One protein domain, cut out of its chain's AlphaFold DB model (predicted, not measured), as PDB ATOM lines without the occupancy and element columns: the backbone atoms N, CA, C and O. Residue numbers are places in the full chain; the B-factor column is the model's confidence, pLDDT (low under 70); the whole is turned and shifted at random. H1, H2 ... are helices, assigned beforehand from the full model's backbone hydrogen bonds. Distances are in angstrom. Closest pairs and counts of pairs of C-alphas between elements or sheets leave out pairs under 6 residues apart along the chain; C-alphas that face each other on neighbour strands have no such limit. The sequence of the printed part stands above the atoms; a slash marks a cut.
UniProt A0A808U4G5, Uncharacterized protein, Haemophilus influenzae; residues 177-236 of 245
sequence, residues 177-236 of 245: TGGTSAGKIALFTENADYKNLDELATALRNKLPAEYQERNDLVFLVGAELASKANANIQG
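Overview. This is residues 177 to 236 of the 245 residues of an uncharacterized protein of Haemophilus influenzae (UniProt A0A808U4G5). This is an open, loosely joined loop of helices: H1 starts near H3 and runs away from it to the little helix H2 at the far end, and residues 214 to 223, with no named element, come back to H3. A winding stretch without named elements, residues 177 to 196, leads into H1. The printed part has 60 residues with three named helices, H1, H2 and H3 in that order, and no named strand; the class is all helix, though the helices hold 26 of the 60 residues. It is only just loose, close to compact, with a radius of gyration of the C-alphas of 12.9 A, and spans 35 by 28 by 17 A.

Along the chain. Start at C-alpha 177, (-13.195, -13.519, 59.174), and pass residues 177 to 196. Find C-alpha 197 at (-19.357, -9.429, 44.590); from there H1 runs 15.7 A to residue 207. H2 is residues 210 to 213, 5.2 A long. H3 is residues 224 to 234, 15.4 A long, ending at C-alpha 234, (-20.382, -1.947, 36.364).

Arrangement. Look first at H1 and H3, which are close but not clearly touching; their closest C-alphas, those of Leu 197 and Ala 230, are 6.7 A apart. They run opposite ways at a steep tilt of 58 degrees. H1 and H2 are also close but not clearly touching, with the closest C-alphas, Arg 205 and Gln 213, 5.8 A apart. H2 and H3 are apart. In H1 and H3 every O i to N i+4 pair is within hydrogen-bond range; H2 is too short for such a pair.

Size, cuts and confidence. The two C-alphas farthest apart, Glu 211 and Gly 236, are 37.5 A apart. Residues 207 to 212, of which 210 to 212 belong to H2, stand free. The link from H1 to H2 is tight, that from H2 to H3 short; the printed part has no cut. The mean pLDDT of the printed part is 73.3; look for values under 70 at residues 177 to 184, 186, 188 to 193 and 230 to 236 of this model.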
ATOM      1  N   THR A 177     -13.741 -14.631  58.370       69.88
ATOM      2  CA  THR A 177     -13.195 -13.519  59.174       69.88
ATOM      3  C   THR A 177     -11.963 -12.856  58.552       69.88
ATOM      4  O   THR A 177     -11.472 -11.857  59.072       69.88
ATOM      5  N   GLY A 178     -11.458 -13.372  57.434       59.59
ATOM      6  CA  GLY A 178     -10.349 -12.774  56.696       59.59
ATOM      7  C   GLY A 178     -10.088 -13.496  55.381       59.59
ATOM      8  O   GLY A 178     -10.396 -14.682  55.255       59.59
ATOM      9  N   GLY A 179      -9.550 -12.760  54.409       59.97
ATOM     10  CA  GLY A 179      -8.977 -13.322  53.191       59.97
ATOM     11  C   GLY A 179      -7.474 -13.555  53.363       59.97
ATOM     12  O   GLY A 179      -7.045 -14.267  54.267       59.97
ATOM     13  N   THR A 180      -6.660 -12.917  52.529       56.56
ATOM     14  CA  THR A 180      -5.188 -12.975  52.555       56.56
ATOM     15  C   THR A 180      -4.611 -12.304  53.807       56.56
ATOM     16  O   THR A 180      -3.525 -12.656  54.260       56.56
ATOM     17  N   SER A 181      -5.342 -11.356  54.405       50.97
ATOM     18  CA  SER A 181      -5.009 -10.729  55.691       50.97
ATOM     19  C   SER A 181      -6.064 -11.056  56.749       50.97
ATOM     20  O   SER A 181      -7.264 -10.960  56.499       50.97
ATOM     21  N   ALA A 182      -5.631 -11.403  57.964       54.59
ATOM     22  CA  ALA A 182      -6.547 -11.662  59.073       54.59
ATOM     23  C   ALA A 182      -7.373 -10.406  59.417       54.59
ATOM     24  O   ALA A 182      -6.826  -9.309  59.535       54.59
ATOM     25  N   GLY A 183      -8.690 -10.563  59.578       59.81
ATOM     26  CA  GLY A 183      -9.595  -9.483  59.986       59.81
ATOM     27  C   GLY A 183     -10.041  -8.537  58.868       59.81
ATOM     28  O   GLY A 183     -10.779  -7.593  59.146       59.81
ATOM     29  N   LYS A 184      -9.608  -8.748  57.616       65.50
ATOM     30  CA  LYS A 184     -10.031  -7.939  56.465       65.50
ATOM     31  C   LYS A 184     -10.292  -8.820  55.250       65.50
ATOM     32  O   LYS A 184      -9.564  -9.773  54.996       65.50
ATOM     33  N   ILE A 185     -11.335  -8.473  54.504       70.75
ATOM     34  CA  ILE A 185     -11.610  -9.025  53.179       70.75
ATOM     35  C   ILE A 185     -11.473  -7.861  52.206       70.75
ATOM     36  O   ILE A 185     -12.271  -6.921  52.238       70.75
ATOM     37  N   ALA A 186     -10.425  -7.882  51.389       68.81
ATOM     38  CA  ALA A 186     -10.227  -6.893  50.345       68.81
ATOM     39  C   ALA A 186     -11.144  -7.217  49.157       68.81
ATOM     40  O   ALA A 186     -11.131  -8.332  48.640       68.81
ATOM     41  N   LEU A 187     -11.932  -6.234  48.722       70.25
ATOM     42  CA  LEU A 187     -12.838  -6.324  47.574       70.25
ATOM     43  C   LEU A 187     -12.501  -5.198  46.589       70.25
ATOM     44  O   LEU A 187     -12.128  -4.107  47.021       70.25
ATOM     45  N   PHE A 188     -12.657  -5.447  45.286       66.81
ATOM     46  CA  PHE A 188     -12.541  -4.430  44.223       66.81
ATOM     47  C   PHE A 188     -11.164  -3.740  44.080       66.81
ATOM     48  O   PHE A 188     -11.085  -2.591  43.651       66.81
ATOM     49  N   THR A 189     -10.073  -4.419  44.434       66.50
ATOM     50  CA  THR A 189      -8.685  -3.931  44.276       66.50
ATOM     51  C   THR A 189      -7.835  -4.949  43.508       66.50
ATOM     52  O   THR A 189      -8.213  -6.115  43.419       66.50
ATOM     53  N   GLU A 190      -6.684  -4.541  42.957       62.53
ATOM     54  CA  GLU A 190      -5.791  -5.448  42.202       62.53
ATOM     55  C   GLU A 190      -5.293  -6.642  43.040       62.53
ATOM     56  O   GLU A 190      -5.103  -7.730  42.502       62.53
ATOM     57  N   ASN A 191      -5.169  -6.463  44.362       64.25
ATOM     58  CA  ASN A 191      -4.831  -7.509  45.337       64.25
ATOM     59  C   ASN A 191      -6.048  -7.937  46.180       64.25
ATOM     60  O   ASN A 191      -5.904  -8.259  47.360       64.25
ATOM     61  N   ALA A 192      -7.260  -7.867  45.624       69.81
ATOM     62  CA  ALA A 192      -8.464  -8.251  46.346       69.81
ATOM     63  C   ALA A 192      -8.542  -9.762  46.594       69.81
ATOM     64  O   ALA A 192      -8.196 -10.570  45.734       69.81
ATOM     65  N   ASP A 193      -9.087 -10.121  47.755       69.94
ATOM     66  CA  ASP A 193      -9.397 -11.500  48.130       69.94
ATOM     67  C   ASP A 193     -10.546 -12.067  47.288       69.94
ATOM     68  O   ASP A 193     -10.570 -13.257  46.983       69.94
ATOM     69  N   TYR A 194     -11.471 -11.193  46.877       75.62
ATOM     70  CA  TYR A 194     -12.489 -11.483  45.872       75.62
ATOM     71  C   TYR A 194     -12.566 -10.334  44.871       75.62
ATOM     72  O   TYR A 194     -12.682  -9.164  45.251       75.62
ATOM     73  N   LYS A 195     -12.524 -10.662  43.577       74.12
ATOM     74  CA  LYS A 195     -12.502  -9.669  42.496       74.12
ATOM     75  C   LYS A 195     -13.842  -8.958  42.370       74.12
ATOM     76  O   LYS A 195     -13.882  -7.742  42.208       74.12
ATOM     77  N   ASN A 196     -14.925  -9.725  42.489       76.50
ATOM     78  CA  ASN A 196     -16.298  -9.265  42.317       76.50
ATOM     79  C   ASN A 196     -17.192  -9.724  43.469       76.50
ATOM     80  O   ASN A 196     -16.893 -10.691  44.174       76.50
ATOM     81  N   LEU A 197     -18.344  -9.063  43.603       80.94
ATOM     82  CA  LEU A 197     -19.357  -9.429  44.590       80.94
ATOM     83  C   LEU A 197     -19.904 -10.854  44.360       80.94
ATOM     84  O   LEU A 197     -20.200 -11.560  45.321       80.94
ATOM     85  N   ASP A 198     -19.946 -11.310  43.106       81.56
ATOM     86  CA  ASP A 198     -20.404 -12.656  42.740       81.56
ATOM     87  C   ASP A 198     -19.449 -13.767  43.205       81.56
ATOM     88  O   ASP A 198     -19.885 -14.858  43.586       81.56
ATOM     89  N   GLU A 199     -18.137 -13.503  43.217       81.75
ATOM     90  CA  GLU A 199     -17.148 -14.452  43.746       81.75
ATOM     91  C   GLU A 199     -17.318 -14.616  45.258       81.75
ATOM     92  O   GLU A 199     -17.292 -15.740  45.766       81.75
ATOM     93  N   LEU A 200     -17.580 -13.513  45.967       82.69
ATOM     94  CA  LEU A 200     -17.895 -13.544  47.393       82.69
ATOM     95  C   LEU A 200     -19.200 -14.312  47.653       82.69
ATOM     96  O   LEU A 200     -19.239 -15.175  48.531       82.69
ATOM     97  N   ALA A 201     -20.250 -14.052  46.868       83.50
ATOM     98  CA  ALA A 201     -21.522 -14.764  46.984       83.50
ATOM     99  C   ALA A 201     -21.346 -16.278  46.760       83.50
ATOM    100  O   ALA A 201     -21.887 -17.090  47.509       83.50
ATOM    101  N   THR A 202     -20.525 -16.668  45.781       83.88
ATOM    102  CA  THR A 202     -20.210 -18.076  45.492       83.88
ATOM    103  C   THR A 202     -19.398 -18.718  46.618       83.88
ATOM    104  O   THR A 202     -19.689 -19.842  47.030       83.88
ATOM    105  N   ALA A 203     -18.413 -18.006  47.170       82.69
ATOM    106  CA  ALA A 203     -17.620 -18.485  48.299       82.69
ATOM    107  C   ALA A 203     -18.483 -18.707  49.551       82.69
ATOM    108  O   ALA A 203     -18.349 -19.738  50.215       82.69
ATOM    109  N   LEU A 204     -19.409 -17.787  49.837       82.69
ATOM    110  CA  LEU A 204     -20.376 -17.929  50.926       82.69
ATOM    111  C   LEU A 204     -21.355 -19.079  50.667       82.69
ATOM    112  O   LEU A 204     -21.613 -19.873  51.571       82.69
ATOM    113  N   ARG A 205     -21.837 -19.239  49.426       84.75
ATOM    114  CA  ARG A 205     -22.687 -20.374  49.041       84.75
ATOM    115  C   ARG A 205     -21.988 -21.705  49.297       84.75
ATOM    116  O   ARG A 205     -22.591 -22.604  49.871       84.75
ATOM    117  N   ASN A 206     -20.707 -21.818  48.955       84.31
ATOM    118  CA  ASN A 206     -19.927 -23.043  49.145       84.31
ATOM    119  C   ASN A 206     -19.668 -23.389  50.624       84.31
ATOM    120  O   ASN A 206     -19.335 -24.533  50.931       84.31
ATOM    121  N   LYS A 207     -19.826 -22.431  51.550       82.12
ATOM    122  CA  LYS A 207     -19.759 -22.680  53.001       82.12
ATOM    123  C   LYS A 207     -21.053 -23.255  53.572       82.12
ATOM    124  O   LYS A 207     -21.032 -23.816  54.666       82.12
ATOM    125  N   LEU A 208     -22.171 -23.142  52.856       81.69
ATOM    126  CA  LEU A 208     -23.412 -23.782  53.273       81.69
ATOM    127  C   LEU A 208     -23.279 -25.310  53.167       81.69
ATOM    128  O   LEU A 208     -22.588 -25.807  52.276       81.69
ATOM    129  N   PRO A 209     -23.950 -26.084  54.039       78.38
ATOM    130  CA  PRO A 209     -24.053 -27.531  53.867       78.38
ATOM    131  C   PRO A 209     -24.591 -27.881  52.473       78.38
ATOM    132  O   PRO A 209     -25.488 -27.194  51.988       78.38
ATOM    133  N   ALA A 210     -24.090 -28.960  51.861       77.81
ATOM    134  CA  ALA A 210     -24.420 -29.357  50.482       77.81
ATOM    135  C   ALA A 210     -25.934 -29.398  50.193       77.81
ATOM    136  O   ALA A 210     -26.370 -28.994  49.121       77.81
ATOM    137  N   GLU A 211     -26.739 -29.798  51.181       75.88
ATOM    138  CA  GLU A 211     -28.208 -29.844  51.110       75.88
ATOM    139  C   GLU A 211     -28.860 -28.471  50.831       75.88
ATOM    140  O   GLU A 211     -29.979 -28.411  50.327       75.88
ATOM    141  N   TYR A 212     -28.178 -27.365  51.146       78.06
ATOM    142  CA  TYR A 212     -28.692 -25.999  51.005       78.06
ATOM    143  C   TYR A 212     -28.019 -25.192  49.892       78.06
ATOM    144  O   TYR A 212     -28.483 -24.094  49.601       78.06
ATOM    145  N   GLN A 213     -26.951 -25.698  49.266       80.06
ATOM    146  CA  GLN A 213     -26.176 -24.936  48.275       80.06
ATOM    147  C   GLN A 213     -26.952 -24.661  46.980       80.06
ATOM    148  O   GLN A 213     -26.729 -23.635  46.341       80.06
ATOM    149  N   GLU A 214     -27.862 -25.560  46.600       79.75
ATOM    150  CA  GLU A 214     -28.618 -25.504  45.339       79.75
ATOM    151  C   GLU A 214     -30.077 -25.058  45.523       79.75
ATOM    152  O   GLU A 214     -30.924 -25.256  44.653       79.75
ATOM    153  N   ARG A 215     -30.397 -24.454  46.669       78.38
ATOM    154  CA  ARG A 215     -31.734 -23.916  46.915       78.38
ATOM    155  C   ARG A 215     -32.011 -22.690  46.040       78.38
ATOM    156  O   ARG A 215     -31.146 -21.841  45.845       78.38
ATOM    157  N   ASN A 216     -33.237 -22.596  45.531       80.69
ATOM    158  CA  ASN A 216     -33.687 -21.499  44.667       80.69
ATOM    159  C   ASN A 216     -34.140 -20.250  45.441       80.69
ATOM    160  O   ASN A 216     -34.368 -19.210  44.834       80.69
ATOM    161  N   ASP A 217     -34.272 -20.351  46.761       82.94
ATOM    162  CA  ASP A 217     -34.727 -19.289  47.655       82.94
ATOM    163  C   ASP A 217     -33.583 -18.663  48.469       82.94
ATOM    164  O   ASP A 217     -33.812 -18.021  49.495       82.94
ATOM    165  N   LEU A 218     -32.336 -18.844  48.024       84.50
ATOM    166  CA  LEU A 218     -31.182 -18.191  48.630       84.50
ATOM    167  C   LEU A 218     -31.178 -16.697  48.298       84.50
ATOM    168  O   LEU A 218     -31.200 -16.303  47.133       84.50
ATOM    169  N   VAL A 219     -31.077 -15.872  49.338       86.75
ATOM    170  CA  VAL A 219     -30.948 -14.417  49.227       86.75
ATOM    171  C   VAL A 219     -29.588 -14.005  49.769       86.75
ATOM    172  O   VAL A 219     -29.212 -14.380  50.881       86.75
ATOM    173  N   PHE A 220     -28.850 -13.218  48.987       85.62
ATOM    174  CA  PHE A 220     -27.590 -12.633  49.420       85.62
ATOM    175  C   PHE A 220     -27.821 -11.204  49.917       85.62
ATOM    176  O   PHE A 220     -28.153 -10.312  49.138       85.62
ATOM    177  N   LEU A 221     -27.679 -11.000  51.227       87.38
ATOM    178  CA  LEU A 221     -27.884  -9.705  51.873       87.38
ATOM    179  C   LEU A 221     -26.562  -8.939  51.938       87.38
ATOM    180  O   LEU A 221     -25.567  -9.440  52.462       87.38
ATOM    181  N   VAL A 222     -26.563  -7.721  51.398       85.38
ATOM    182  CA  VAL A 222     -25.372  -6.880  51.249       85.38
ATOM    183  C   VAL A 222     -25.679  -5.460  51.712       85.38
ATOM    184  O   VAL A 222     -26.757  -4.933  51.448       85.38
ATOM    185  N   GLY A 223     -24.720  -4.827  52.393       83.50
ATOM    186  CA  GLY A 223     -24.832  -3.428  52.800       83.50
ATOM    187  C   GLY A 223     -24.881  -2.472  51.604       83.50
ATOM    188  O   GLY A 223     -24.232  -2.702  50.581       83.50
ATOM    189  N   ALA A 224     -25.617  -1.370  51.750       83.19
ATOM    190  CA  ALA A 224     -25.863  -0.409  50.672       83.19
ATOM    191  C   ALA A 224     -24.572   0.145  50.040       83.19
ATOM    192  O   ALA A 224     -24.487   0.271  48.819       83.19
ATOM    193  N   GLU A 225     -23.537   0.416  50.843       81.94
ATOM    194  CA  GLU A 225     -22.252   0.910  50.335       81.94
ATOM    195  C   GLU A 225     -21.542  -0.101  49.429       81.94
ATOM    196  O   GLU A 225     -20.972   0.269  48.401       81.94
ATOM    197  N   LEU A 226     -21.579  -1.387  49.790       80.44
ATOM    198  CA  LEU A 226     -20.921  -2.433  49.013       80.44
ATOM    199  C   LEU A 226     -21.681  -2.711  47.713       80.44
ATOM    200  O   LEU A 226     -21.058  -2.862  46.663       80.44
ATOM    201  N   ALA A 227     -23.015  -2.696  47.765       81.88
ATOM    202  CA  ALA A 227     -23.861  -2.785  46.579       81.88
ATOM    203  C   ALA A 227     -23.643  -1.589  45.633       81.88
ATOM    204  O   ALA A 227     -23.516  -1.763  44.423       81.88
ATOM    205  N   SER A 228     -23.526  -0.375  46.180       79.00
ATOM    206  CA  SER A 228     -23.233   0.832  45.400       79.00
ATOM    207  C   SER A 228     -21.866   0.754  44.712       79.00
ATOM    208  O   SER A 228     -21.778   1.003  43.512       79.00
ATOM    209  N   LYS A 229     -20.815   0.329  45.425       76.56
ATOM    210  CA  LYS A 229     -19.474   0.131  44.845       76.56
ATOM    211  C   LYS A 229     -19.455  -0.939  43.754       76.56
ATOM    212  O   LYS A 229     -18.825  -0.731  42.720       76.56
ATOM    213  N   ALA A 230     -20.174  -2.046  43.948       69.38
ATOM    214  CA  ALA A 230     -20.331  -3.065  42.914       69.38
ATOM    215  C   ALA A 230     -20.984  -2.476  41.651       69.38
ATOM    216  O   ALA A 230     -20.459  -2.644  40.555       69.38
ATOM    217  N   ASN A 231     -22.066  -1.708  41.811       68.12
ATOM    218  CA  ASN A 231     -22.753  -1.052  40.698       68.12
ATOM    219  C   ASN A 231     -21.894   0.015  40.004       68.12
ATOM    220  O   ASN A 231     -21.924   0.124  38.781       68.12
ATOM    221  N   ALA A 232     -21.101   0.783  40.754       60.31
ATOM    222  CA  ALA A 232     -20.186   1.778  40.195       60.31
ATOM    223  C   ALA A 232     -19.108   1.130  39.310       60.31
ATOM    224  O   ALA A 232     -18.806   1.646  38.237       60.31
ATOM    225  N   ASN A 233     -18.600  -0.042  39.699       56.44
ATOM    226  CA  ASN A 233     -17.657  -0.812  38.882       56.44
ATOM    227  C   ASN A 233     -18.296  -1.396  37.605       56.44
ATOM    228  O   ASN A 233     -17.585  -1.694  36.649       56.44
ATOM    229  N   ILE A 234     -19.629  -1.517  37.555       52.97
ATOM    230  CA  ILE A 234     -20.382  -1.947  36.364       52.97
ATOM    231  C   ILE A 234     -20.609  -0.773  35.384       52.97
ATOM    232  O   ILE A 234     -20.776  -0.999  34.184       52.97
ATOM    233  N   GLN A 235     -20.526   0.492  35.829       41.69
ATOM    234  CA  GLN A 235     -20.753   1.686  34.989       41.69
ATOM    235  C   GLN A 235     -19.671   1.973  33.925       41.69
ATOM    236  O   GLN A 235     -19.761   2.974  33.218       41.69
ATOM    237  N   GLY A 236     -18.713   1.067  33.709       37.50
ATOM    238  CA  GLY A 236     -17.966   1.013  32.444       37.50
ATOM    239  C   GLY A 236     -18.864   0.769  31.216       37.50
ATOM    240  O   GLY A 236     -18.436   1.005  30.087       37.50
TER     241      GLY A 236